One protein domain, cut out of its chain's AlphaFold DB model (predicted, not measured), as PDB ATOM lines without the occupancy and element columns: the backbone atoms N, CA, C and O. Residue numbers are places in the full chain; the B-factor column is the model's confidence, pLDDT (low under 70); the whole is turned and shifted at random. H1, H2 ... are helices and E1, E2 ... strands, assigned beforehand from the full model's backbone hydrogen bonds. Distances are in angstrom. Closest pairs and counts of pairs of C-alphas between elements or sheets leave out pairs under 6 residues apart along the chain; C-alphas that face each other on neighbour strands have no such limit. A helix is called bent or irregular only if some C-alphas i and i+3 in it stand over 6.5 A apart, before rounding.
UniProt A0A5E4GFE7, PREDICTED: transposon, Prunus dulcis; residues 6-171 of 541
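AT A GLANCE: This is residues 6 to 171 of the 541 residues of the protein "PREDICTED: transposon" of Prunus dulcis (UniProt A0A5E4GFE7). Five helices, H3, H4, H5, H6 and H8, touch one another in a ring, with H4 and the longest helix H5 side by side; H7 packs near one end of H5, H1 packs on the outside of H3 with its residues 33 to 37, and the short H2 packs on H1 at residues 37 to 39. The small strand hairpin E1-E2, residues 10 to 17, sticks out at the other end of the longest axis. The printed part has 166 residues, with two named strands, antiparallel neighbours, and then eight named helices; the class is mostly helix. It is compact, with a radius of gyration of the C-alphas of 17.5 A, yet elongated, spanning 60 by 36 by 25 A.

HOW THE PARTS SIT: Start at E1, residues 10 to 12, and E2, residues 15 to 17, an antiparallel hairpin at 139 degrees; N 10 and O 17 are 2.8 A apart, within hydrogen-bond range. Both are apart from H5, residues 110 to 130, which has a kink of 27 degrees near residue 118. H5 touches H4, residues 87 to 103, closest at C-alphas 123 and 92, 5.6 A, as a helical hairpin at a shallow tilt of 33 degrees, only just short of steep. H3, residues 66 to 80, touches H4 at a steep tilt of 41 degrees, C-alphas 78 and 94 being closest at 4.6 A. On H5, residues 110 to 117 alone touch H7, residues 146 to 153, closest at C-alphas 113 and 147, 5.5 A. H6, residues 138 to 144, touches H5, with C-alphas 144 and 120 closest at 6.0 A, and H8, residues 163 to 170, with C-alphas 139 and 165 closest at 4.9 A. H8 touches H3, closest at C-alphas 166 and 69, 7.3 A. H1, residues 27 to 39, touches H3, closest at C-alphas 33 and 80, 6.3 A, and H2, residues 50 to 53, closest at C-alphas 38 and 51, 4.1 A. Every O i to N i+4 pair is within hydrogen-bond range in H1, H7 and H8, against 9 of 11 in H3, 11 of 13 in H4, 14 of 17 in H5 and 1 of 3 in H6, where 4 of 4 O i to N i+3 pairs are; H2 is too short for an i+4 pair.

IN THESE COORDINATES: Find C-alpha 10 at (377.024, 181.066, 296.428), where E1 begins. H5 runs 30.5 A from C-alpha 110 at (384.269, 171.950, 345.631); H4 is 23.9 A long, H3 19.3 A and H1 18.8 A. H8 ends at C-alpha 170, (365.310, 173.286, 322.422). H3 is irregular, but only just: C-alphas 74 and 77 are 7.0 A apart.

THE WHOLE: The two C-alphas farthest apart, of Gly 13 and Ala 153, are 60.0 A apart. The printed part has no cut; the link from H2 to H3, residues 54 to 65, is long. In the model pLDDT is under 70 at 28 residues, among them 14 to 20 and 155 to 171.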
ATOM      1  N   GLU A   6     383.092 181.426 304.391       65.50
ATOM      2  CA  GLU A   6     382.646 180.064 304.107       65.50
ATOM      3  C   GLU A   6     381.120 179.874 304.186       65.50
ATOM      4  O   GLU A   6     380.602 178.886 303.670       65.50
ATOM      5  N   LEU A   7     380.391 180.816 304.800       68.25
ATOM      6  CA  LEU A   7     378.924 180.804 304.913       68.25
ATOM      7  C   LEU A   7     378.232 181.797 303.968       68.25
ATOM      8  O   LEU A   7     377.022 182.017 304.104       68.25
ATOM      9  N   TRP A   8     378.983 182.428 303.061       74.56
ATOM     10  CA  TRP A   8     378.438 183.359 302.077       74.56
ATOM     11  C   TRP A   8     377.555 182.628 301.069       74.56
ATOM     12  O   TRP A   8     377.795 181.464 300.748       74.56
ATOM     13  N   LEU A   9     376.508 183.313 300.605       77.44
ATOM     14  CA  LEU A   9     375.657 182.804 299.535       77.44
ATOM     15  C   LEU A   9     376.517 182.583 298.292       77.44
ATOM     16  O   LEU A   9     377.303 183.452 297.922       77.44
ATOM     17  N   LYS A  10     376.377 181.411 297.686       76.81
ATOM     18  CA  LYS A  10     377.024 181.066 296.428       76.81
ATOM     19  C   LYS A  10     375.996 181.199 295.318       76.81
ATOM     20  O   LYS A  10     374.882 180.698 295.449       76.81
ATOM     21  N   GLU A  11     376.365 181.901 294.261       72.00
ATOM     22  CA  GLU A  11     375.537 182.024 293.069       72.00
ATOM     23  C   GLU A  11     375.623 180.725 292.264       72.00
ATOM     24  O   GLU A  11     376.711 180.205 292.013       72.00
ATOM     25  N   ASN A  12     374.465 180.165 291.932       61.09
ATOM     26  CA  ASN A  12     374.321 178.928 291.183       61.09
ATOM     27  C   ASN A  12     373.280 179.175 290.079       61.09
ATOM     28  O   ASN A  12     372.087 178.892 290.230       61.09
ATOM     29  N   GLY A  13     373.721 179.826 288.999       74.25
ATOM     30  CA  GLY A  13     372.830 180.354 287.964       74.25
ATOM     31  C   GLY A  13     371.906 181.445 288.520       74.25
ATOM     32  O   GLY A  13     372.363 182.362 289.185       74.25
ATOM     33  N   SER A  14     370.590 181.326 288.302       61.44
ATOM     34  CA  SER A  14     369.579 182.282 288.793       61.44
ATOM     35  C   SER A  14     369.194 182.117 290.274       61.44
ATOM     36  O   SER A  14     368.270 182.779 290.753       61.44
ATOM     37  N   LYS A  15     369.853 181.214 291.015       54.31
ATOM     38  CA  LYS A  15     369.560 180.928 292.428       54.31
ATOM     39  C   LYS A  15     370.785 181.168 293.305       54.31
ATOM     40  O   LYS A  15     371.908 180.848 292.936       54.31
ATOM     41  N   PHE A  16     370.545 181.683 294.507       68.31
ATOM     42  CA  PHE A  16     371.563 181.817 295.546       68.31
ATOM     43  C   PHE A  16     371.447 180.660 296.539       68.31
ATOM     44  O   PHE A  16     370.478 180.579 297.297       68.31
ATOM     45  N   ASP A  17     372.458 179.799 296.574       67.50
ATOM     46  CA  ASP A  17     372.532 178.670 297.492       67.50
ATOM     47  C   ASP A  17     373.384 179.030 298.712       67.50
ATOM     48  O   ASP A  17     374.524 179.488 298.611       67.50
ATOM     49  N   LYS A  18     372.843 178.804 299.913       66.94
ATOM     50  CA  LYS A  18     373.616 178.955 301.148       66.94
ATOM     51  C   LYS A  18     374.372 177.658 301.440       66.94
ATOM     52  O   LYS A  18     373.716 176.640 301.672       66.94
ATOM     53  N   PRO A  19     375.714 177.671 301.515       68.81
ATOM     54  CA  PRO A  19     376.458 176.478 301.877       68.81
ATOM     55  C   PRO A  19     376.087 176.034 303.305       68.81
ATOM     56  O   PRO A  19     375.914 176.877 304.202       68.81
ATOM     57  N   PRO A  20     375.938 174.715 303.532       68.75
ATOM     58  CA  PRO A  20     375.619 174.183 304.845       68.75
ATOM     59  C   PRO A  20     376.725 174.560 305.826       68.75
ATOM     60  O   PRO A  20     377.913 174.437 305.536       68.75
ATOM     61  N   SER A  21     376.332 175.029 307.007       73.38
ATOM     62  CA  SER A  21     377.298 175.364 308.051       73.38
ATOM     63  C   SER A  21     378.059 174.132 308.526       73.38
ATOM     64  O   SER A  21     377.444 173.088 308.722       73.38
ATOM     65  N   GLU A  22     379.349 174.274 308.838       75.50
ATOM     66  CA  GLU A  22     380.186 173.151 309.293       75.50
ATOM     67  C   GLU A  22     379.664 172.454 310.563       75.50
ATOM     68  O   GLU A  22     379.994 171.302 310.828       75.50
ATOM     69  N   TYR A  23     378.836 173.145 311.355       76.38
ATOM     70  CA  TYR A  23     378.215 172.620 312.571       76.38
ATOM     71  C   TYR A  23     376.887 171.873 312.334       76.38
ATOM     72  O   TYR A  23     376.287 171.384 313.299       76.38
ATOM     73  N   ALA A  24     376.407 171.808 311.089       80.56
ATOM     74  CA  ALA A  24     375.198 171.086 310.699       80.56
ATOM     75  C   ALA A  24     375.550 169.696 310.154       80.56
ATOM     76  O   ALA A  24     376.488 169.540 309.375       80.56
ATOM     77  N   LEU A  25     374.771 168.683 310.542       80.06
ATOM     78  CA  LEU A  25     374.936 167.326 310.020       80.06
ATOM     79  C   LEU A  25     374.428 167.247 308.578       80.06
ATOM     80  O   LEU A  25     373.346 167.759 308.267       80.06
ATOM     81  N   LYS A  26     375.169 166.547 307.714       82.19
ATOM     82  CA  LYS A  26     374.686 166.199 306.372       82.19
ATOM     83  C   LYS A  26     373.466 165.271 306.483       82.19
ATOM     84  O   LYS A  26     373.334 164.564 307.483       82.19
ATOM     85  N   PRO A  27     372.575 165.218 305.475       81.06
ATOM     86  CA  PRO A  27     371.368 164.389 305.538       81.06
ATOM     87  C   PRO A  27     371.633 162.911 305.867       81.06
ATOM     88  O   PRO A  27     370.924 162.335 306.691       81.06
ATOM     89  N   HIS A  28     372.682 162.325 305.279       83.12
ATOM     90  CA  HIS A  28     373.120 160.956 305.562       83.12
ATOM     91  C   HIS A  28     373.562 160.782 307.026       83.12
ATOM     92  O   HIS A  28     373.038 159.927 307.739       83.12
ATOM     93  N   ASP A  29     374.454 161.653 307.504       85.06
ATOM     94  CA  ASP A  29     374.988 161.605 308.872       85.06
ATOM     95  C   ASP A  29     373.896 161.848 309.919       85.06
ATOM     96  O   ASP A  29     373.883 161.234 310.983       85.06
ATOM     97  N   ARG A  30     372.914 162.696 309.593       84.81
ATOM     98  CA  ARG A  30     371.721 162.914 310.415       84.81
ATOM     99  C   ARG A  30     370.883 161.643 310.536       84.81
ATOM    100  O   ARG A  30     370.420 161.333 311.630       84.81
ATOM    101  N   LYS A  31     370.696 160.893 309.446       85.56
ATOM    102  CA  LYS A  31     369.966 159.616 309.470       85.56
ATOM    103  C   LYS A  31     370.709 158.572 310.308       85.56
ATOM    104  O   LYS A  31     370.079 157.921 311.137       85.56
ATOM    105  N   ALA A  32     372.032 158.481 310.162       87.12
ATOM    106  CA  ALA A  32     372.878 157.601 310.970       87.12
ATOM    107  C   ALA A  32     372.854 157.975 312.466       87.12
ATOM    108  O   ALA A  32     372.742 157.109 313.332       87.12
ATOM    109  N   PHE A  33     372.867 159.271 312.790       87.50
ATOM    110  CA  PHE A  33     372.687 159.757 314.160       87.50
ATOM    111  C   PHE A  33     371.311 159.377 314.732       87.50
ATOM    112  O   PHE A  33     371.218 158.900 315.858       87.50
ATOM    113  N   CYS A  34     370.234 159.516 313.954       87.50
ATOM    114  CA  CYS A  34     368.904 159.082 314.380       87.50
ATOM    115  C   CYS A  34     368.806 157.556 314.558       87.50
ATOM    116  O   CYS A  34     368.132 157.094 315.476       87.50
ATOM    117  N   GLN A  35     369.491 156.762 313.731       89.19
ATOM    118  CA  GLN A  35     369.582 155.310 313.926       89.19
ATOM    119  C   GLN A  35     370.286 154.964 315.241       89.19
ATOM    120  O   GLN A  35     369.770 154.140 315.992       89.19
ATOM    121  N   PHE A  36     371.389 155.649 315.562       90.56
ATOM    122  CA  PHE A  36     372.046 155.525 316.864       90.56
ATOM    123  C   PHE A  36     371.070 155.821 318.013       90.56
ATOM    124  O   PHE A  36     370.936 155.003 318.919       90.56
ATOM    125  N   LEU A  37     370.313 156.922 317.949       88.75
ATOM    126  CA  LEU A  37     369.326 157.243 318.988       88.75
ATOM    127  C   LEU A  37     368.227 156.179 319.122       88.75
ATOM    128  O   LEU A  37     367.757 155.940 320.230       88.75
ATOM    129  N   LYS A  38     367.831 155.516 318.027       88.56
ATOM    130  CA  LYS A  38     366.879 154.396 318.084       88.56
ATOM    131  C   LYS A  38     367.454 153.136 318.727       88.56
ATOM    132  O   LYS A  38     366.680 152.367 319.286       88.56
ATOM    133  N   SER A  39     368.765 152.908 318.639       89.19
ATOM    134  CA  SER A  39     369.409 151.735 319.241       89.19
ATOM    135  C   SER A  39     369.703 151.888 320.735       89.19
ATOM    136  O   SER A  39     369.978 150.892 321.399       89.19
ATOM    137  N   VAL A  40     369.662 153.113 321.269       87.88
ATOM    138  CA  VAL A  40     369.912 153.368 322.693       87.88
ATOM    139  C   VAL A  40     368.781 152.779 323.539       87.88
ATOM    140  O   VAL A  40     367.604 153.050 323.302       87.88
ATOM    141  N   LYS A  41     369.157 152.007 324.561       85.25
ATOM    142  CA  LYS A  41     368.263 151.488 325.600       85.25
ATOM    143  C   LYS A  41     368.757 151.958 326.965       85.25
ATOM    144  O   LYS A  41     369.964 152.029 327.183       85.25
ATOM    145  N   PHE A  42     367.827 152.248 327.864       82.19
ATOM    146  CA  PHE A  42     368.110 152.634 329.245       82.19
ATOM    147  C   PHE A  42     367.508 151.616 330.220       82.19
ATOM    148  O   PHE A  42     366.536 150.949 329.848       82.19
ATOM    149  N   PRO A  43     368.059 151.491 331.442       82.50
ATOM    150  CA  PRO A  43     367.397 150.776 332.530       82.50
ATOM    151  C   PRO A  43     366.002 151.345 332.801       82.50
ATOM    152  O   PRO A  43     365.752 152.531 332.562       82.50
ATOM    153  N   ASP A  44     365.108 150.501 333.314       71.94
ATOM    154  CA  ASP A  44     363.757 150.933 333.660       71.94
ATOM    155  C   ASP A  44     363.785 152.063 334.704       71.94
ATOM    156  O   ASP A  44     364.628 152.082 335.602       71.94
ATOM    157  N   GLY A  45     362.913 153.054 334.528       72.56
ATOM    158  CA  GLY A  45     362.864 154.259 335.361       72.56
ATOM    159  C   GLY A  45     363.969 155.308 335.126       72.56
ATOM    160  O   GLY A  45     363.883 156.386 335.708       72.56
ATOM    161  N   TYR A  46     364.976 155.061 334.273       77.19
ATOM    162  CA  TYR A  46     366.060 156.033 334.038       77.19
ATOM    163  C   TYR A  46     365.695 157.141 333.037       77.19
ATOM    164  O   TYR A  46     365.949 158.314 333.296       77.19
ATOM    165  N   ALA A  47     365.121 156.791 331.884       80.94
ATOM    166  CA  ALA A  47     364.683 157.733 330.847       80.94
ATOM    167  C   ALA A  47     363.533 157.127 330.032       80.94
ATOM    168  O   ALA A  47     363.400 155.902 329.962       80.94
ATOM    169  N   ALA A  48     362.718 157.958 329.374       79.81
ATOM    170  CA  ALA A  48     361.704 157.457 328.455       79.81
ATOM    171  C   ALA A  48     362.347 156.731 327.264       79.81
ATOM    172  O   ALA A  48     363.508 156.943 326.908       79.81
ATOM    173  N   ASN A  49     361.570 155.873 326.599       83.50
ATOM    174  CA  ASN A  49     362.040 155.154 325.421       83.50
ATOM    175  C   ASN A  49     362.222 156.104 324.217       83.50
ATOM    176  O   ASN A  49     361.329 156.238 323.375       83.50
ATOM    177  N   ILE A  50     363.413 156.707 324.121       83.31
ATOM    178  CA  ILE A  50     363.799 157.701 323.104       83.31
ATOM    179  C   ILE A  50     363.576 157.183 321.679       83.31
ATOM    180  O   ILE A  50     363.269 157.971 320.784       83.31
ATOM    181  N   SER A  51     363.650 155.867 321.445       84.19
ATOM    182  CA  SER A  51     363.428 155.288 320.114       84.19
ATOM    183  C   SER A  51     362.050 155.631 319.524       84.19
ATOM    184  O   SER A  51     361.942 155.816 318.307       84.19
ATOM    185  N   ARG A  52     361.020 155.788 320.374       84.50
ATOM    186  CA  ARG A  52     359.654 156.180 319.979       84.50
ATOM    187  C   ARG A  52     359.575 157.631 319.506       84.50
ATOM    188  O   ARG A  52     358.699 157.974 318.721       84.50
ATOM    189  N   ASN A  53     360.508 158.468 319.944       84.06
ATOM    190  CA  ASN A  53     360.548 159.900 319.661       84.06
ATOM    191  C   ASN A  53     361.392 160.257 318.426       84.06
ATOM    192  O   ASN A  53     361.469 161.428 318.046       84.06
ATOM    193  N   VAL A  54     362.031 159.267 317.790       84.06
ATOM    194  CA  VAL A  54     362.907 159.461 316.628       84.06
ATOM    195  C   VAL A  54     362.170 159.171 315.319       84.06
ATOM    196  O   VAL A  54     361.811 158.029 315.020       84.06
ATOM    197  N   ASN A  55     362.066 160.185 314.460       82.56
ATOM    198  CA  ASN A  55     361.604 160.045 313.082       82.56
ATOM    199  C   ASN A  55     362.803 159.931 312.121       82.56
ATOM    200  O   ASN A  55     363.530 160.901 311.897       82.56
ATOM    201  N   LEU A  56     362.992 158.742 311.533       80.06
ATOM    202  CA  LEU A  56     364.085 158.453 310.593       80.06
ATOM    203  C   LEU A  56     363.900 159.098 309.213       80.06
ATOM    204  O   LEU A  56     364.900 159.397 308.564       80.06
ATOM    205  N   ASN A  57     362.656 159.303 308.773       73.19
ATOM    206  CA  ASN A  57     362.354 159.895 307.466       73.19
ATOM    207  C   ASN A  57     362.723 161.381 307.470       73.19
ATOM    208  O   ASN A  57     363.397 161.876 306.570       73.19
ATOM    209  N   ASP A  58     362.365 162.065 308.555       69.75
ATOM    210  CA  ASP A  58     362.613 163.493 308.727       69.75
ATOM    211  C   ASP A  58     363.981 163.812 309.355       69.75
ATOM    212  O   ASP A  58     364.424 164.965 309.322       69.75
ATOM    213  N   GLY A  59     364.642 162.819 309.962       74.00
ATOM    214  CA  GLY A  59     365.849 163.007 310.771       74.00
ATOM    215  C   GLY A  59     365.607 163.919 311.979       74.00
ATOM    216  O   GLY A  59     366.432 164.788 312.271       74.00
ATOM    217  N   LYS A  60     364.441 163.783 312.621       76.94
ATOM    218  CA  LYS A  60     363.976 164.644 313.722       76.94
ATOM    219  C   LYS A  60     363.747 163.837 314.996       76.94
ATOM    220  O   LYS A  60     363.366 162.671 314.941       76.94
ATOM    221  N   LEU A  61     363.935 164.506 316.127       78.75
ATOM    222  CA  LEU A  61     363.611 164.021 317.465       78.75
ATOM    223  C   LEU A  61     362.508 164.922 318.034       78.75
ATOM    224  O   LEU A  61     362.687 166.141 318.045       78.75
ATOM    225  N   SER A  62     361.377 164.348 318.446       80.38
ATOM    226  CA  SER A  62     360.199 165.094 318.920       80.38
ATOM    227  C   SER A  62     359.442 164.343 320.015       80.38
ATOM    228  O   SER A  62     359.382 163.117 319.996       80.38
ATOM    229  N   GLY A  63     358.808 165.074 320.935       76.69
ATOM    230  CA  GLY A  63     357.990 164.486 322.006       76.69
ATOM    231  C   GLY A  63     358.767 164.000 323.237       76.69
ATOM    232  O   GLY A  63     358.225 163.214 324.006       76.69
ATOM    233  N   LEU A  64     360.017 164.441 323.417       76.44
ATOM    234  CA  LEU A  64     360.771 164.229 324.657       76.44
ATOM    235  C   LEU A  64     360.263 165.158 325.769       76.44
ATOM    236  O   LEU A  64     359.920 166.313 325.492       76.44
ATOM    237  N   LYS A  65     360.239 164.670 327.013       76.75
ATOM    238  CA  LYS A  65     359.993 165.497 328.205       76.75
ATOM    239  C   LYS A  65     361.300 166.150 328.670       76.75
ATOM    240  O   LYS A  65     362.373 165.763 328.219       76.75
ATOM    241  N   SER A  66     361.222 167.124 329.583       70.75
ATOM    242  CA  SER A  66     362.407 167.812 330.136       70.75
ATOM    243  C   SER A  66     363.465 166.834 330.651       70.75
ATOM    244  O   SER A  66     364.603 166.891 330.210       70.75
ATOM    245  N   HIS A  67     363.073 165.846 331.464       77.50
ATOM    246  CA  HIS A  67     363.984 164.798 331.953       77.50
ATOM    247  C   HIS A  67     364.764 164.089 330.833       77.50
ATOM    248  O   HIS A  67     365.978 163.915 330.912       77.50
ATOM    249  N   ASP A  68     364.086 163.739 329.741       80.88
ATOM    250  CA  ASP A  68     364.719 163.051 328.615       80.88
ATOM    251  C   ASP A  68     365.699 163.965 327.857       80.88
ATOM    252  O   ASP A  68     366.679 163.490 327.274       80.88
ATOM    253  N   TYR A  69     365.467 165.283 327.872       78.62
ATOM    254  CA  TYR A  69     366.413 166.260 327.338       78.62
ATOM    255  C   TYR A  69     367.662 166.398 328.211       78.62
ATOM    256  O   TYR A  69     368.749 166.468 327.635       78.62
ATOM    257  N   HIS A  70     367.551 166.351 329.543       78.06
ATOM    258  CA  HIS A  70     368.724 166.285 330.425       78.06
ATOM    259  C   HIS A  70     369.586 165.064 330.091       78.06
ATOM    260  O   HIS A  70     370.781 165.201 329.825       78.06
ATOM    261  N   VAL A  71     368.973 163.880 329.985       84.12
ATOM    262  CA  VAL A  71     369.677 162.641 329.611       84.12
ATOM    263  C   VAL A  71     370.326 162.767 328.227       84.12
ATOM    264  O   VAL A  71     371.465 162.333 328.012       84.12
ATOM    265  N   PHE A  72     369.637 163.406 327.279       84.50
ATOM    266  CA  PHE A  72     370.181 163.660 325.952       84.50
ATOM    267  C   PHE A  72     371.399 164.596 325.988       84.50
ATOM    268  O   PHE A  72     372.409 164.293 325.353       84.50
ATOM    269  N   LEU A  73     371.327 165.713 326.715       83.69
ATOM    270  CA  LEU A  73     372.397 166.710 326.801       83.69
ATOM    271  C   LEU A  73     373.612 166.201 327.578       83.69
ATOM    272  O   LEU A  73     374.737 166.426 327.143       83.69
ATOM    273  N   GLN A  74     373.392 165.493 328.684       85.75
ATOM    274  CA  GLN A  74     374.459 164.981 329.542       85.75
ATOM    275  C   GLN A  74     375.206 163.817 328.877       85.75
ATOM    276  O   GLN A  74     376.434 163.763 328.914       85.75
ATOM    277  N   HIS A  75     374.487 162.904 328.212       84.81
ATOM    278  CA  HIS A  75     375.075 161.641 327.756       84.81
ATOM    279  C   HIS A  75     375.048 161.462 326.237       84.81
ATOM    280  O   HIS A  75     376.094 161.257 325.617       84.81
ATOM    281  N   LEU A  76     373.875 161.554 325.608       87.69
ATOM    282  CA  LEU A  76     373.707 161.119 324.214       87.69
ATOM    283  C   LEU A  76     374.324 162.072 323.197       87.69
ATOM    284  O   LEU A  76     374.890 161.623 322.197       87.69
ATOM    285  N   LEU A  77     374.245 163.377 323.452       83.31
ATOM    286  CA  LEU A  77     374.808 164.398 322.583       83.31
ATOM    287  C   LEU A  77     376.324 164.232 322.488       83.31
ATOM    288  O   LEU A  77     376.868 164.229 321.386       83.31
ATOM    289  N   SER A  78     376.995 164.033 323.625       81.62
ATOM    290  CA  SER A  78     378.450 163.893 323.687       81.62
ATOM    291  C   SER A  78     378.965 162.680 322.912       81.62
ATOM    292  O   SER A  78     380.033 162.757 322.309       81.62
ATOM    293  N   VAL A  79     378.213 161.576 322.899       85.12
ATOM    294  CA  VAL A  79     378.603 160.324 322.243       85.12
ATOM    295  C   VAL A  79     378.248 160.365 320.763       85.12
ATOM    296  O   VAL A  79     379.099 160.128 319.905       85.12
ATOM    297  N   GLY A  80     377.005 160.718 320.444       83.12
ATOM    298  CA  GLY A  80     376.491 160.555 319.093       83.12
ATOM    299  C   GLY A  80     377.085 161.538 318.081       83.12
ATOM    300  O   GLY A  80     377.150 161.211 316.903       83.12
ATOM    301  N   VAL A  81     377.567 162.719 318.493       81.75
ATOM    302  CA  VAL A  81     378.083 163.732 317.541       81.75
ATOM    303  C   VAL A  81     379.549 163.562 317.164       81.75
ATOM    304  O   VAL A  81     379.969 164.098 316.137       81.75
ATOM    305  N   ARG A  82     380.333 162.832 317.969       82.56
ATOM    306  CA  ARG A  82     381.792 162.702 317.792       82.56
ATOM    307  C   ARG A  82     382.169 162.127 316.431       82.56
ATOM    308  O   ARG A  82     383.160 162.555 315.856       82.56
ATOM    309  N   LYS A  83     381.364 161.193 315.917       83.94
ATOM    310  CA  LYS A  83     381.616 160.499 314.646       83.94
ATOM    311  C   LYS A  83     381.360 161.372 313.411       83.94
ATOM    312  O   LYS A  83     381.931 161.107 312.361       83.94
ATOM    313  N   TYR A  84     380.506 162.390 313.524       84.44
ATOM    314  CA  TYR A  84     379.951 163.089 312.359       84.44
ATOM    315  C   TYR A  84     380.417 164.543 312.209       84.44
ATOM    316  O   TYR A  84     380.199 165.152 311.166       84.44
ATOM    317  N   LEU A  85     381.032 165.127 313.242       84.88
ATOM    318  CA  LEU A  85     381.484 166.521 313.237       84.88
ATOM    319  C   LEU A  85     383.000 166.610 313.424       84.88
ATOM    320  O   LEU A  85     383.589 165.838 314.182       84.88
ATOM    321  N   LYS A  86     383.626 167.612 312.788       85.56
ATOM    322  CA  LYS A  86     385.054 167.925 312.969       85.56
ATOM    323  C   LYS A  86     385.381 168.109 314.456       85.56
ATOM    324  O   LYS A  86     384.575 168.673 315.198       85.56
ATOM    325  N   LYS A  87     386.595 167.729 314.873       86.56
ATOM    326  CA  LYS A  87     387.063 167.838 316.271       86.56
ATOM    327  C   LYS A  87     386.918 169.250 316.849       86.56
ATOM    328  O   LYS A  87     386.533 169.402 318.003       86.56
ATOM    329  N   SER A  88     387.149 170.279 316.032       84.38
ATOM    330  CA  SER A  88     386.961 171.687 316.409       84.38
ATOM    331  C   SER A  88     385.523 172.032 316.820       84.38
ATOM    332  O   SER A  88     385.325 172.983 317.565       84.38
ATOM    333  N   ILE A  89     384.530 171.259 316.366       84.69
ATOM    334  CA  ILE A  89     383.099 171.464 316.627       84.69
ATOM    335  C   ILE A  89     382.562 170.459 317.646       84.69
ATOM    336  O   ILE A  89     381.726 170.813 318.477       84.69
ATOM    337  N   SER A  90     383.017 169.207 317.593       87.06
ATOM    338  CA  SER A  90     382.591 168.178 318.540       87.06
ATOM    339  C   SER A  90     383.212 168.372 319.924       87.06
ATOM    340  O   SER A  90     382.504 168.161 320.903       87.06
ATOM    341  N   SER A  91     384.461 168.854 320.032       89.50
ATOM    342  CA  SER A  91     385.123 169.073 321.333       89.50
ATOM    343  C   SER A  91     384.340 170.031 322.236       89.50
ATOM    344  O   SER A  91     383.959 169.606 323.323       89.50
ATOM    345  N   PRO A  92     383.959 171.252 321.803       89.56
ATOM    346  CA  PRO A  92     383.214 172.169 322.672       89.56
ATOM    347  C   PRO A  92     381.826 171.644 323.075       89.56
ATOM    348  O   PRO A  92     381.320 171.966 324.144       89.56
ATOM    349  N   ARG A  93     381.196 170.802 322.242       85.00
ATOM    350  CA  ARG A  93     379.907 170.162 322.568       85.00
ATOM    351  C   ARG A  93     380.061 169.065 323.616       85.00
ATOM    352  O   ARG A  93     379.207 168.920 324.487       85.00
ATOM    353  N   VAL A  94     381.135 168.287 323.515       88.69
ATOM    354  CA  VAL A  94     381.488 167.264 324.501       88.69
ATOM    355  C   VAL A  94     381.857 167.919 325.828       88.69
ATOM    356  O   VAL A  94     381.364 167.471 326.854       88.69
ATOM    357  N   GLU A  95     382.645 168.998 325.804       91.00
ATOM    358  CA  GLU A  95     382.979 169.811 326.984       91.00
ATOM    359  C   GLU A  95     381.706 170.324 327.681       91.00
ATOM    360  O   GLU A  95     381.567 170.178 328.892       91.00
ATOM    361  N   LEU A  96     380.729 170.824 326.914       89.31
ATOM    362  CA  LEU A  96     379.442 171.272 327.456       89.31
ATOM    363  C   LEU A  96     378.614 170.124 328.056       89.31
ATOM    364  O   LEU A  96     378.020 170.277 329.117       89.31
ATOM    365  N   SER A  97     378.576 168.966 327.394       88.88
ATOM    366  CA  SER A  97     377.854 167.793 327.911       88.88
ATOM    367  C   SER A  97     378.485 167.289 329.213       88.88
ATOM    368  O   SER A  97     377.783 166.979 330.171       88.88
ATOM    369  N   TYR A  98     379.820 167.271 329.261       90.50
ATOM    370  CA  TYR A  98     380.585 166.911 330.448       90.50
ATOM    371  C   TYR A  98     380.321 167.882 331.603       90.50
ATOM    372  O   TYR A  98     380.107 167.437 332.723       90.50
ATOM    373  N   PHE A  99     380.256 169.189 331.331       90.88
ATOM    374  CA  PHE A  99     379.872 170.186 332.330       90.88
ATOM    375  C   PHE A  99     378.519 169.856 332.984       90.88
ATOM    376  O   PHE A  99     378.441 169.788 334.210       90.88
ATOM    377  N   PHE A 100     377.482 169.576 332.184       86.81
ATOM    378  CA  PHE A 100     376.164 169.207 332.716       86.81
ATOM    379  C   PHE A 100     376.184 167.878 333.468       86.81
ATOM    380  O   PHE A 100     375.539 167.744 334.502       86.81
ATOM    381  N   GLN A 101     376.963 166.905 333.000       87.56
ATOM    382  CA  GLN A 101     377.127 165.641 333.710       87.56
ATOM    383  C   GLN A 101     377.747 165.843 335.104       87.56
ATOM    384  O   GLN A 101     377.318 165.199 336.058       87.56
ATOM    385  N   GLN A 102     378.745 166.723 335.234       87.88
ATOM    386  CA  GLN A 102     379.396 166.983 336.521       87.88
ATOM    387  C   GLN A 102     378.501 167.784 337.472       87.88
ATOM    388  O   GLN A 102     378.438 167.469 338.656       87.88
ATOM    389  N   ILE A 103     377.787 168.796 336.974       85.62
ATOM    390  CA  ILE A 103     376.970 169.667 337.829       85.62
ATOM    391  C   ILE A 103     375.692 168.979 338.341       85.62
ATOM    392  O   ILE A 103     375.216 169.290 339.434       85.62
ATOM    393  N   CYS A 104     375.182 168.000 337.586       80.38
ATOM    394  CA  CYS A 104     374.059 167.144 337.973       80.38
ATOM    395  C   CYS A 104     374.462 165.922 338.813       80.38
ATOM    396  O   CYS A 104     373.602 165.106 339.152       80.38
ATOM    397  N   ALA A 105     375.743 165.751 339.153       82.81
ATOM    398  CA  ALA A 105     376.166 164.621 339.966       82.81
ATOM    399  C   ALA A 105     375.546 164.683 341.374       82.81
ATOM    400  O   ALA A 105     375.390 165.748 341.972       82.81
ATOM    401  N   LYS A 106     375.225 163.507 341.931       78.44
ATOM    402  CA  LYS A 106     374.634 163.376 343.275       78.44
ATOM    403  C   LYS A 106     375.533 163.963 344.372       78.44
ATOM    404  O   LYS A 106     375.031 164.469 345.371       78.44
ATOM    405  N   MET A 107     376.849 163.882 344.187       80.94
ATOM    406  CA  MET A 107     377.851 164.427 345.099       80.94
ATOM    407  C   MET A 107     378.747 165.388 344.322       80.94
ATOM    408  O   MET A 107     379.287 165.015 343.281       80.94
ATOM    409  N   LEU A 108     378.902 166.609 344.832       85.06
ATOM    410  CA  LEU A 108     379.729 167.642 344.216       85.06
ATOM    411  C   LEU A 108     380.973 167.896 345.065       85.06
ATOM    412  O   LEU A 108     380.877 168.086 346.276       85.06
ATOM    413  N   ILE A 109     382.135 167.928 344.417       88.12
ATOM    414  CA  ILE A 109     383.419 168.231 345.052       88.12
ATOM    415  C   ILE A 109     383.766 169.688 344.744       88.12
ATOM    416  O   ILE A 109     383.835 170.075 343.578       88.12
ATOM    417  N   VAL A 110     384.018 170.500 345.776       87.88
ATOM    418  CA  VAL A 110     384.269 171.950 345.631       87.88
ATOM    419  C   VAL A 110     385.437 172.243 344.679       87.88
ATOM    420  O   VAL A 110     385.310 173.107 343.812       87.88
ATOM    421  N   ALA A 111     386.524 171.471 344.764       90.44
ATOM    422  CA  ALA A 111     387.679 171.602 343.870       90.44
ATOM    423  C   ALA A 111     387.327 171.352 342.388       90.44
ATOM    424  O   ALA A 111     387.866 172.007 341.498       90.44
ATOM    425  N   GLU A 112     386.394 170.437 342.103       89.19
ATOM    426  CA  GLU A 112     385.902 170.211 340.740       89.19
ATOM    427  C   GLU A 112     384.965 171.340 340.294       89.19
ATOM    428  O   GLU A 112     385.068 171.804 339.159       89.19
ATOM    429  N   LEU A 113     384.124 171.877 341.188       89.94
ATOM    430  CA  LEU A 113     383.283 173.042 340.886       89.94
ATOM    431  C   LEU A 113     384.111 174.284 340.519       89.94
ATOM    432  O   LEU A 113     383.735 175.026 339.615       89.94
ATOM    433  N   GLU A 114     385.257 174.504 341.167       91.50
ATOM    434  CA  GLU A 114     386.198 175.577 340.805       91.50
ATOM    435  C   GLU A 114     386.802 175.404 339.409       91.50
ATOM    436  O   GLU A 114     386.967 176.383 338.676       91.50
ATOM    437  N   LYS A 115     387.102 174.163 339.010       93.44
ATOM    438  CA  LYS A 115     387.548 173.864 337.643       93.44
ATOM    439  C   LYS A 115     386.418 174.095 336.642       93.44
ATOM    440  O   LYS A 115     386.652 174.700 335.596       93.44
ATOM    441  N   LEU A 116     385.194 173.659 336.958       92.81
ATOM    442  CA  LEU A 116     384.022 173.846 336.098       92.81
ATOM    443  C   LEU A 116     383.697 175.325 335.872       92.81
ATOM    444  O   LEU A 116     383.417 175.698 334.736       92.81
ATOM    445  N   GLU A 117     383.797 176.162 336.908       91.81
ATOM    446  CA  GLU A 117     383.582 177.616 336.828       91.81
ATOM    447  C   GLU A 117     384.521 178.289 335.813       91.81
ATOM    448  O   GLU A 117     384.099 179.149 335.042       91.81
ATOM    449  N   LYS A 118     385.779 177.840 335.729       92.81
ATOM    450  CA  LYS A 118     386.747 178.330 334.731       92.81
ATOM    451  C   LYS A 118     386.497 177.726 333.344       92.81
ATOM    452  O   LYS A 118     386.542 178.423 332.329       92.81
ATOM    453  N   ASN A 119     386.216 176.425 333.289       93.25
ATOM    454  CA  ASN A 119     386.085 175.680 332.036       93.25
ATOM    455  C   ASN A 119     384.817 176.034 331.252       93.25
ATOM    456  O   ASN A 119     384.851 176.036 330.019       93.25
ATOM    457  N   ILE A 120     383.709 176.355 331.925       93.25
ATOM    458  CA  ILE A 120     382.456 176.703 331.245       93.25
ATOM    459  C   ILE A 120     382.591 177.997 330.439       93.25
ATOM    460  O   ILE A 120     382.122 178.049 329.303       93.25
ATOM    461  N   VAL A 121     383.323 178.993 330.948       93.00
ATOM    462  CA  VAL A 121     383.598 180.247 330.227       93.00
ATOM    463  C   VAL A 121     384.353 179.965 328.927       93.00
ATOM    464  O   VAL A 121     383.958 180.429 327.857       93.00
ATOM    465  N   LEU A 122     385.398 179.132 328.988       93.00
ATOM    466  CA  LEU A 122     386.158 178.718 327.805       93.00
ATOM    467  C   LEU A 122     385.308 177.892 326.830       93.00
ATOM    468  O   LEU A 122     385.433 178.045 325.613       93.00
ATOM    469  N   THR A 123     384.435 177.034 327.352       91.69
ATOM    470  CA  THR A 123     383.540 176.189 326.553       91.69
ATOM    471  C   THR A 123     382.529 177.042 325.787       91.69
ATOM    472  O   THR A 123     382.395 176.886 324.571       91.69
ATOM    473  N   LEU A 124     381.870 177.991 326.461       90.25
ATOM    474  CA  LEU A 124     380.942 178.935 325.836       90.25
ATOM    475  C   LEU A 124     381.646 179.813 324.802       90.25
ATOM    476  O   LEU A 124     381.164 179.905 323.679       90.25
ATOM    477  N   TYR A 125     382.836 180.338 325.107       90.94
ATOM    478  CA  TYR A 125     383.641 181.092 324.141       90.94
ATOM    479  C   TYR A 125     383.950 180.283 322.867       90.94
ATOM    480  O   TYR A 125     383.794 180.772 321.744       90.94
ATOM    481  N   LYS A 126     384.360 179.011 323.003       90.12
ATOM    482  CA  LYS A 126     384.587 178.130 321.843       90.12
ATOM    483  C   LYS A 126     383.299 177.922 321.043       90.12
ATOM    484  O   LYS A 126     383.338 177.947 319.813       90.12
ATOM    485  N   LEU A 127     382.166 177.734 321.720       87.38
ATOM    486  CA  LEU A 127     380.862 177.573 321.079       87.38
ATOM    487  C   LEU A 127     380.424 178.863 320.361       87.38
ATOM    488  O   LEU A 127     379.922 178.772 319.240       87.38
ATOM    489  N   GLU A 128     380.645 180.046 320.937       86.50
ATOM    490  CA  GLU A 128     380.315 181.359 320.345       86.50
ATOM    491  C   GLU A 128     381.023 181.594 319.018       86.50
ATOM    492  O   GLU A 128     380.452 182.140 318.072       86.50
ATOM    493  N   ARG A 129     382.252 181.093 318.900       84.00
ATOM    494  CA  ARG A 129     383.007 181.149 317.646       84.00
ATOM    495  C   ARG A 129     382.426 180.256 316.548       84.00
ATOM    496  O   ARG A 129     382.687 180.506 315.370       84.00
ATOM    497  N   ILE A 130     381.643 179.237 316.902       81.75
ATOM    498  CA  ILE A 130     381.112 178.221 315.980       81.75
ATOM    499  C   ILE A 130     379.658 178.521 315.610       81.75
ATOM    500  O   ILE A 130     379.299 178.542 314.431       81.75
ATOM    501  N   PHE A 131     378.813 178.767 316.605       79.12
ATOM    502  CA  PHE A 131     377.379 178.967 316.430       79.12
ATOM    503  C   PHE A 131     377.048 180.432 316.083       79.12
ATOM    504  O   PHE A 131     377.906 181.312 316.155       79.12
ATOM    505  N   PRO A 132     375.846 180.730 315.561       75.12
ATOM    506  CA  PRO A 132     375.418 182.111 315.343       75.12
ATOM    507  C   PRO A 132     375.094 182.808 316.679       75.12
ATOM    508  O   PRO A 132     374.590 182.139 317.579       75.12
ATOM    509  N   PRO A 133     375.242 184.145 316.786       72.69
ATOM    510  CA  PRO A 133     374.916 184.892 318.008       72.69
ATOM    511  C   PRO A 133     373.496 184.641 318.534       72.69
ATOM    512  O   PRO A 133     373.260 184.633 319.730       72.69
ATOM    513  N   THR A 134     372.543 184.335 317.647       70.00
ATOM    514  CA  THR A 134     371.156 184.006 318.018       70.00
ATOM    515  C   THR A 134     370.996 182.727 318.849       70.00
ATOM    516  O   THR A 134     369.883 182.447 319.284       70.00
ATOM    517  N   PHE A 135     372.041 181.903 318.959       72.06
ATOM    518  CA  PHE A 135     372.065 180.710 319.808       72.06
ATOM    519  C   PHE A 135     372.369 181.051 321.275       72.06
ATOM    520  O   PHE A 135     371.872 180.362 322.156       72.06
ATOM    521  N   PHE A 136     373.136 182.113 321.532       77.75
ATOM    522  CA  PHE A 136     373.545 182.533 322.874       77.75
ATOM    523  C   PHE A 136     372.566 183.574 323.401       77.75
ATOM    524  O   PHE A 136     372.793 184.779 323.313       77.75
ATOM    525  N   ASP A 137     371.412 183.103 323.866       76.19
ATOM    526  CA  ASP A 137     370.523 183.937 324.664       76.19
ATOM    527  C   ASP A 137     370.931 183.908 326.144       76.19
ATOM    528  O   ASP A 137     371.858 183.200 326.549       76.19
ATOM    529  N   ILE A 138     370.234 184.709 326.955       74.38
ATOM    530  CA  ILE A 138     370.529 184.844 328.382       74.38
ATOM    531  C   ILE A 138     370.562 183.488 329.092       74.38
ATOM    532  O   ILE A 138     371.377 183.306 329.989       74.38
ATOM    533  N   MET A 139     369.761 182.512 328.649       75.75
ATOM    534  CA  MET A 139     369.684 181.220 329.314       75.75
ATOM    535  C   MET A 139     370.950 180.398 329.111       75.75
ATOM    536  O   MET A 139     371.395 179.761 330.054       75.75
ATOM    537  N   VAL A 140     371.561 180.428 327.921       79.06
ATOM    538  CA  VAL A 140     372.843 179.740 327.676       79.06
ATOM    539  C   VAL A 140     373.952 180.341 328.539       79.06
ATOM    540  O   VAL A 140     374.782 179.609 329.076       79.06
ATOM    541  N   HIS A 141     373.938 181.663 328.726       82.94
ATOM    542  CA  HIS A 141     374.916 182.353 329.567       82.94
ATOM    543  C   HIS A 141     374.756 182.062 331.063       82.94
ATOM    544  O   HIS A 141     375.757 182.096 331.780       82.94
ATOM    545  N   LEU A 142     373.557 181.685 331.532       84.50
ATOM    546  CA  LEU A 142     373.358 181.275 332.929       84.50
ATOM    547  C   LEU A 142     374.236 180.083 333.330       84.50
ATOM    548  O   LEU A 142     374.564 179.960 334.506       84.50
ATOM    549  N   ALA A 143     374.695 179.261 332.374       85.81
ATOM    550  CA  ALA A 143     375.612 178.153 332.640       85.81
ATOM    551  C   ALA A 143     376.887 178.582 333.393       85.81
ATOM    552  O   ALA A 143     377.431 177.798 334.166       85.81
ATOM    553  N   VAL A 144     377.340 179.832 333.225       89.69
ATOM    554  CA  VAL A 144     378.514 180.374 333.932       89.69
ATOM    555  C   VAL A 144     378.275 180.511 335.438       89.69
ATOM    556  O   VAL A 144     379.213 180.387 336.222       89.69
ATOM    557  N   HIS A 145     377.033 180.738 335.861       87.81
ATOM    558  CA  HIS A 145     376.693 180.960 337.267       87.81
ATOM    559  C   HIS A 145     376.418 179.659 338.033       87.81
ATOM    560  O   HIS A 145     376.602 179.623 339.250       87.81
ATOM    561  N   ILE A 146     376.070 178.573 337.332       86.62
ATOM    562  CA  ILE A 146     375.653 177.305 337.955       86.62
ATOM    563  C   ILE A 146     376.717 176.725 338.909       86.62
ATOM    564  O   ILE A 146     376.347 176.310 340.007       86.62
ATOM    565  N   PRO A 147     378.032 176.719 338.602       89.94
ATOM    566  CA  PRO A 147     379.035 176.206 339.540       89.94
ATOM    567  C   PRO A 147     379.071 176.982 340.858       89.94
ATOM    568  O   PRO A 147     379.204 176.383 341.924       89.94
ATOM    569  N   ARG A 148     378.908 178.309 340.801       86.25
ATOM    570  CA  ARG A 148     378.863 179.161 341.993       86.25
ATOM    571  C   ARG A 148     377.589 178.925 342.795       86.25
ATOM    572  O   ARG A 148     377.654 178.810 344.015       86.25
ATOM    573  N   GLU A 149     376.448 178.797 342.127       83.94
ATOM    574  CA  GLU A 149     375.182 178.444 342.776       83.94
ATOM    575  C   GLU A 149     375.253 177.069 343.452       83.94
ATOM    576  O   GLU A 149     374.793 176.909 344.582       83.94
ATOM    577  N   ALA A 150     375.893 176.090 342.810       84.44
ATOM    578  CA  ALA A 150     376.088 174.754 343.361       84.44
ATOM    579  C   ALA A 150     377.001 174.748 344.600       84.44
ATOM    580  O   ALA A 150     376.756 173.983 345.532       84.44
ATOM    581  N   LYS A 151     378.013 175.628 344.661       83.38
ATOM    582  CA  LYS A 151     378.837 175.822 345.871       83.38
ATOM    583  C   LYS A 151     378.026 176.394 347.034       83.38
ATOM    584  O   LYS A 151     378.214 175.970 348.166       83.38
ATOM    585  N   LEU A 152     377.146 177.358 346.756       82.56
ATOM    586  CA  LEU A 152     376.375 178.060 347.788       82.56
ATOM    587  C   LEU A 152     375.214 177.226 348.325       82.56
ATOM    588  O   LEU A 152     374.915 177.275 349.512       82.56
ATOM    589  N   ALA A 153     374.543 176.490 347.446       75.56
ATOM    590  CA  ALA A 153     373.274 175.860 347.770       75.56
ATOM    591  C   ALA A 153     373.306 174.322 347.640       75.56
ATOM    592  O   ALA A 153     372.288 173.666 347.853       75.56
ATOM    593  N   GLY A 154     374.442 173.712 347.286       72.94
ATOM    594  CA  GLY A 154     374.600 172.257 347.155       72.94
ATOM    595  C   GLY A 154     374.144 171.681 345.801       72.94
ATOM    596  O   GLY A 154     373.864 172.449 344.876       72.94
ATOM    597  N   PRO A 155     374.059 170.339 345.661       69.00
ATOM    598  CA  PRO A 155     373.790 169.653 344.393       69.00
ATOM    599  C   PRO A 155     372.550 170.134 343.631       69.00
ATOM    600  O   PRO A 155     371.459 170.261 344.189       69.00
ATOM    601  N   VAL A 156     372.718 170.351 342.321       60.34
ATOM    602  CA  VAL A 156     371.684 170.898 341.419       60.34
ATOM    603  C   VAL A 156     370.580 169.879 341.106       60.34
ATOM    604  O   VAL A 156     369.487 170.270 340.709       60.34
ATOM    605  N   ALA A 157     370.796 168.590 341.395       53.00
ATOM    606  CA  ALA A 157     369.808 167.520 341.201       53.00
ATOM    607  C   ALA A 157     368.449 167.770 341.899       53.00
ATOM    608  O   ALA A 157     367.451 167.164 341.521       53.00
ATOM    609  N   TYR A 158     368.392 168.684 342.879       43.91
ATOM    610  CA  TYR A 158     367.176 169.051 343.613       43.91
ATOM    611  C   TYR A 158     366.629 170.455 343.273       43.91
ATOM    612  O   TYR A 158     365.672 170.903 343.904       43.91
ATOM    613  N   ARG A 159     367.208 171.171 342.291       52.62
ATOM    614  CA  ARG A 159     366.770 172.517 341.865       52.62
ATOM    615  C   ARG A 159     366.825 172.677 340.334       52.62
ATOM    616  O   ARG A 159     367.918 172.720 339.773       52.62
ATOM    617  N   PRO A 160     365.687 172.841 339.630       48.97
ATOM    618  CA  PRO A 160     365.656 172.870 338.167       48.97
ATOM    619  C   PRO A 160     366.038 174.253 337.606       48.97
ATOM    620  O   PRO A 160     365.220 174.938 336.998       48.97
ATOM    621  N   ILE A 161     367.292 174.679 337.789       47.31
ATOM    622  CA  ILE A 161     367.851 175.890 337.144       47.31
ATOM    623  C   ILE A 161     368.247 175.587 335.684       47.31
ATOM    624  O   ILE A 161     368.156 176.439 334.798       47.31
ATOM    625  N   GLU A 162     368.563 174.326 335.387       48.53
ATOM    626  CA  GLU A 162     368.891 173.833 334.043       48.53
ATOM    627  C   GLU A 162     367.736 173.948 333.030       48.53
ATOM    628  O   GLU A 162     367.985 174.091 331.832       48.53
ATOM    629  N   SER A 163     366.488 174.026 333.509       47.81
ATOM    630  CA  SER A 163     365.267 174.301 332.729       47.81
ATOM    631  C   SER A 163     365.442 175.459 331.731       47.81
ATOM    632  O   SER A 163     364.869 175.469 330.634       47.81
ATOM    633  N   GLY A 164     366.258 176.446 332.093       46.47
ATOM    634  CA  GLY A 164     366.555 177.588 331.258       46.47
ATOM    635  C   GLY A 164     367.437 177.292 330.048       46.47
ATOM    636  O   GLY A 164     367.044 177.581 328.913       46.47
ATOM    637  N   VAL A 165     368.616 176.708 330.280       48.28
ATOM    638  CA  VAL A 165     369.571 176.357 329.215       48.28
ATOM    639  C   VAL A 165     368.947 175.334 328.259       48.28
ATOM    640  O   VAL A 165     369.088 175.446 327.040       48.28
ATOM    641  N   GLU A 166     368.156 174.398 328.792       49.06
ATOM    642  CA  GLU A 166     367.341 173.471 328.003       49.06
ATOM    643  C   GLU A 166     366.383 174.187 327.046       49.06
ATOM    644  O   GLU A 166     366.246 173.797 325.885       49.06
ATOM    645  N   THR A 167     365.727 175.256 327.509       45.66
ATOM    646  CA  THR A 167     364.762 176.028 326.712       45.66
ATOM    647  C   THR A 167     365.447 176.760 325.554       45.66
ATOM    648  O   THR A 167     364.873 176.855 324.467       45.66
ATOM    649  N   ALA A 168     366.693 177.207 325.724       45.00
ATOM    650  CA  ALA A 168     367.482 177.810 324.647       45.00
ATOM    651  C   ALA A 168     368.002 176.776 323.635       45.00
ATOM    652  O   ALA A 168     367.924 176.999 322.421       45.00
ATOM    653  N   LEU A 169     368.447 175.607 324.114       43.81
ATOM    654  CA  LEU A 169     368.888 174.489 323.271       43.81
ATOM    655  C   LEU A 169     367.728 173.832 322.496       43.81
ATOM    656  O   LEU A 169     367.941 173.329 321.387       43.81
ATOM    657  N   ASN A 170     366.497 173.905 323.021       47.06
ATOM    658  CA  ASN A 170     365.310 173.286 322.422       47.06
ATOM    659  C   ASN A 170     364.289 174.240 321.791       47.06
ATOM    660  O   ASN A 170     363.445 173.758 321.040       47.06
ATOM    661  N   ARG A 171     364.334 175.555 322.052       33.62
ATOM    662  CA  ARG A 171     363.298 176.559 321.718       33.62
ATOM    663  C   ARG A 171     361.935 175.962 321.321       33.62
ATOM    664  O   ARG A 171     361.478 176.121 320.184       33.62
TER     665      ARG A 171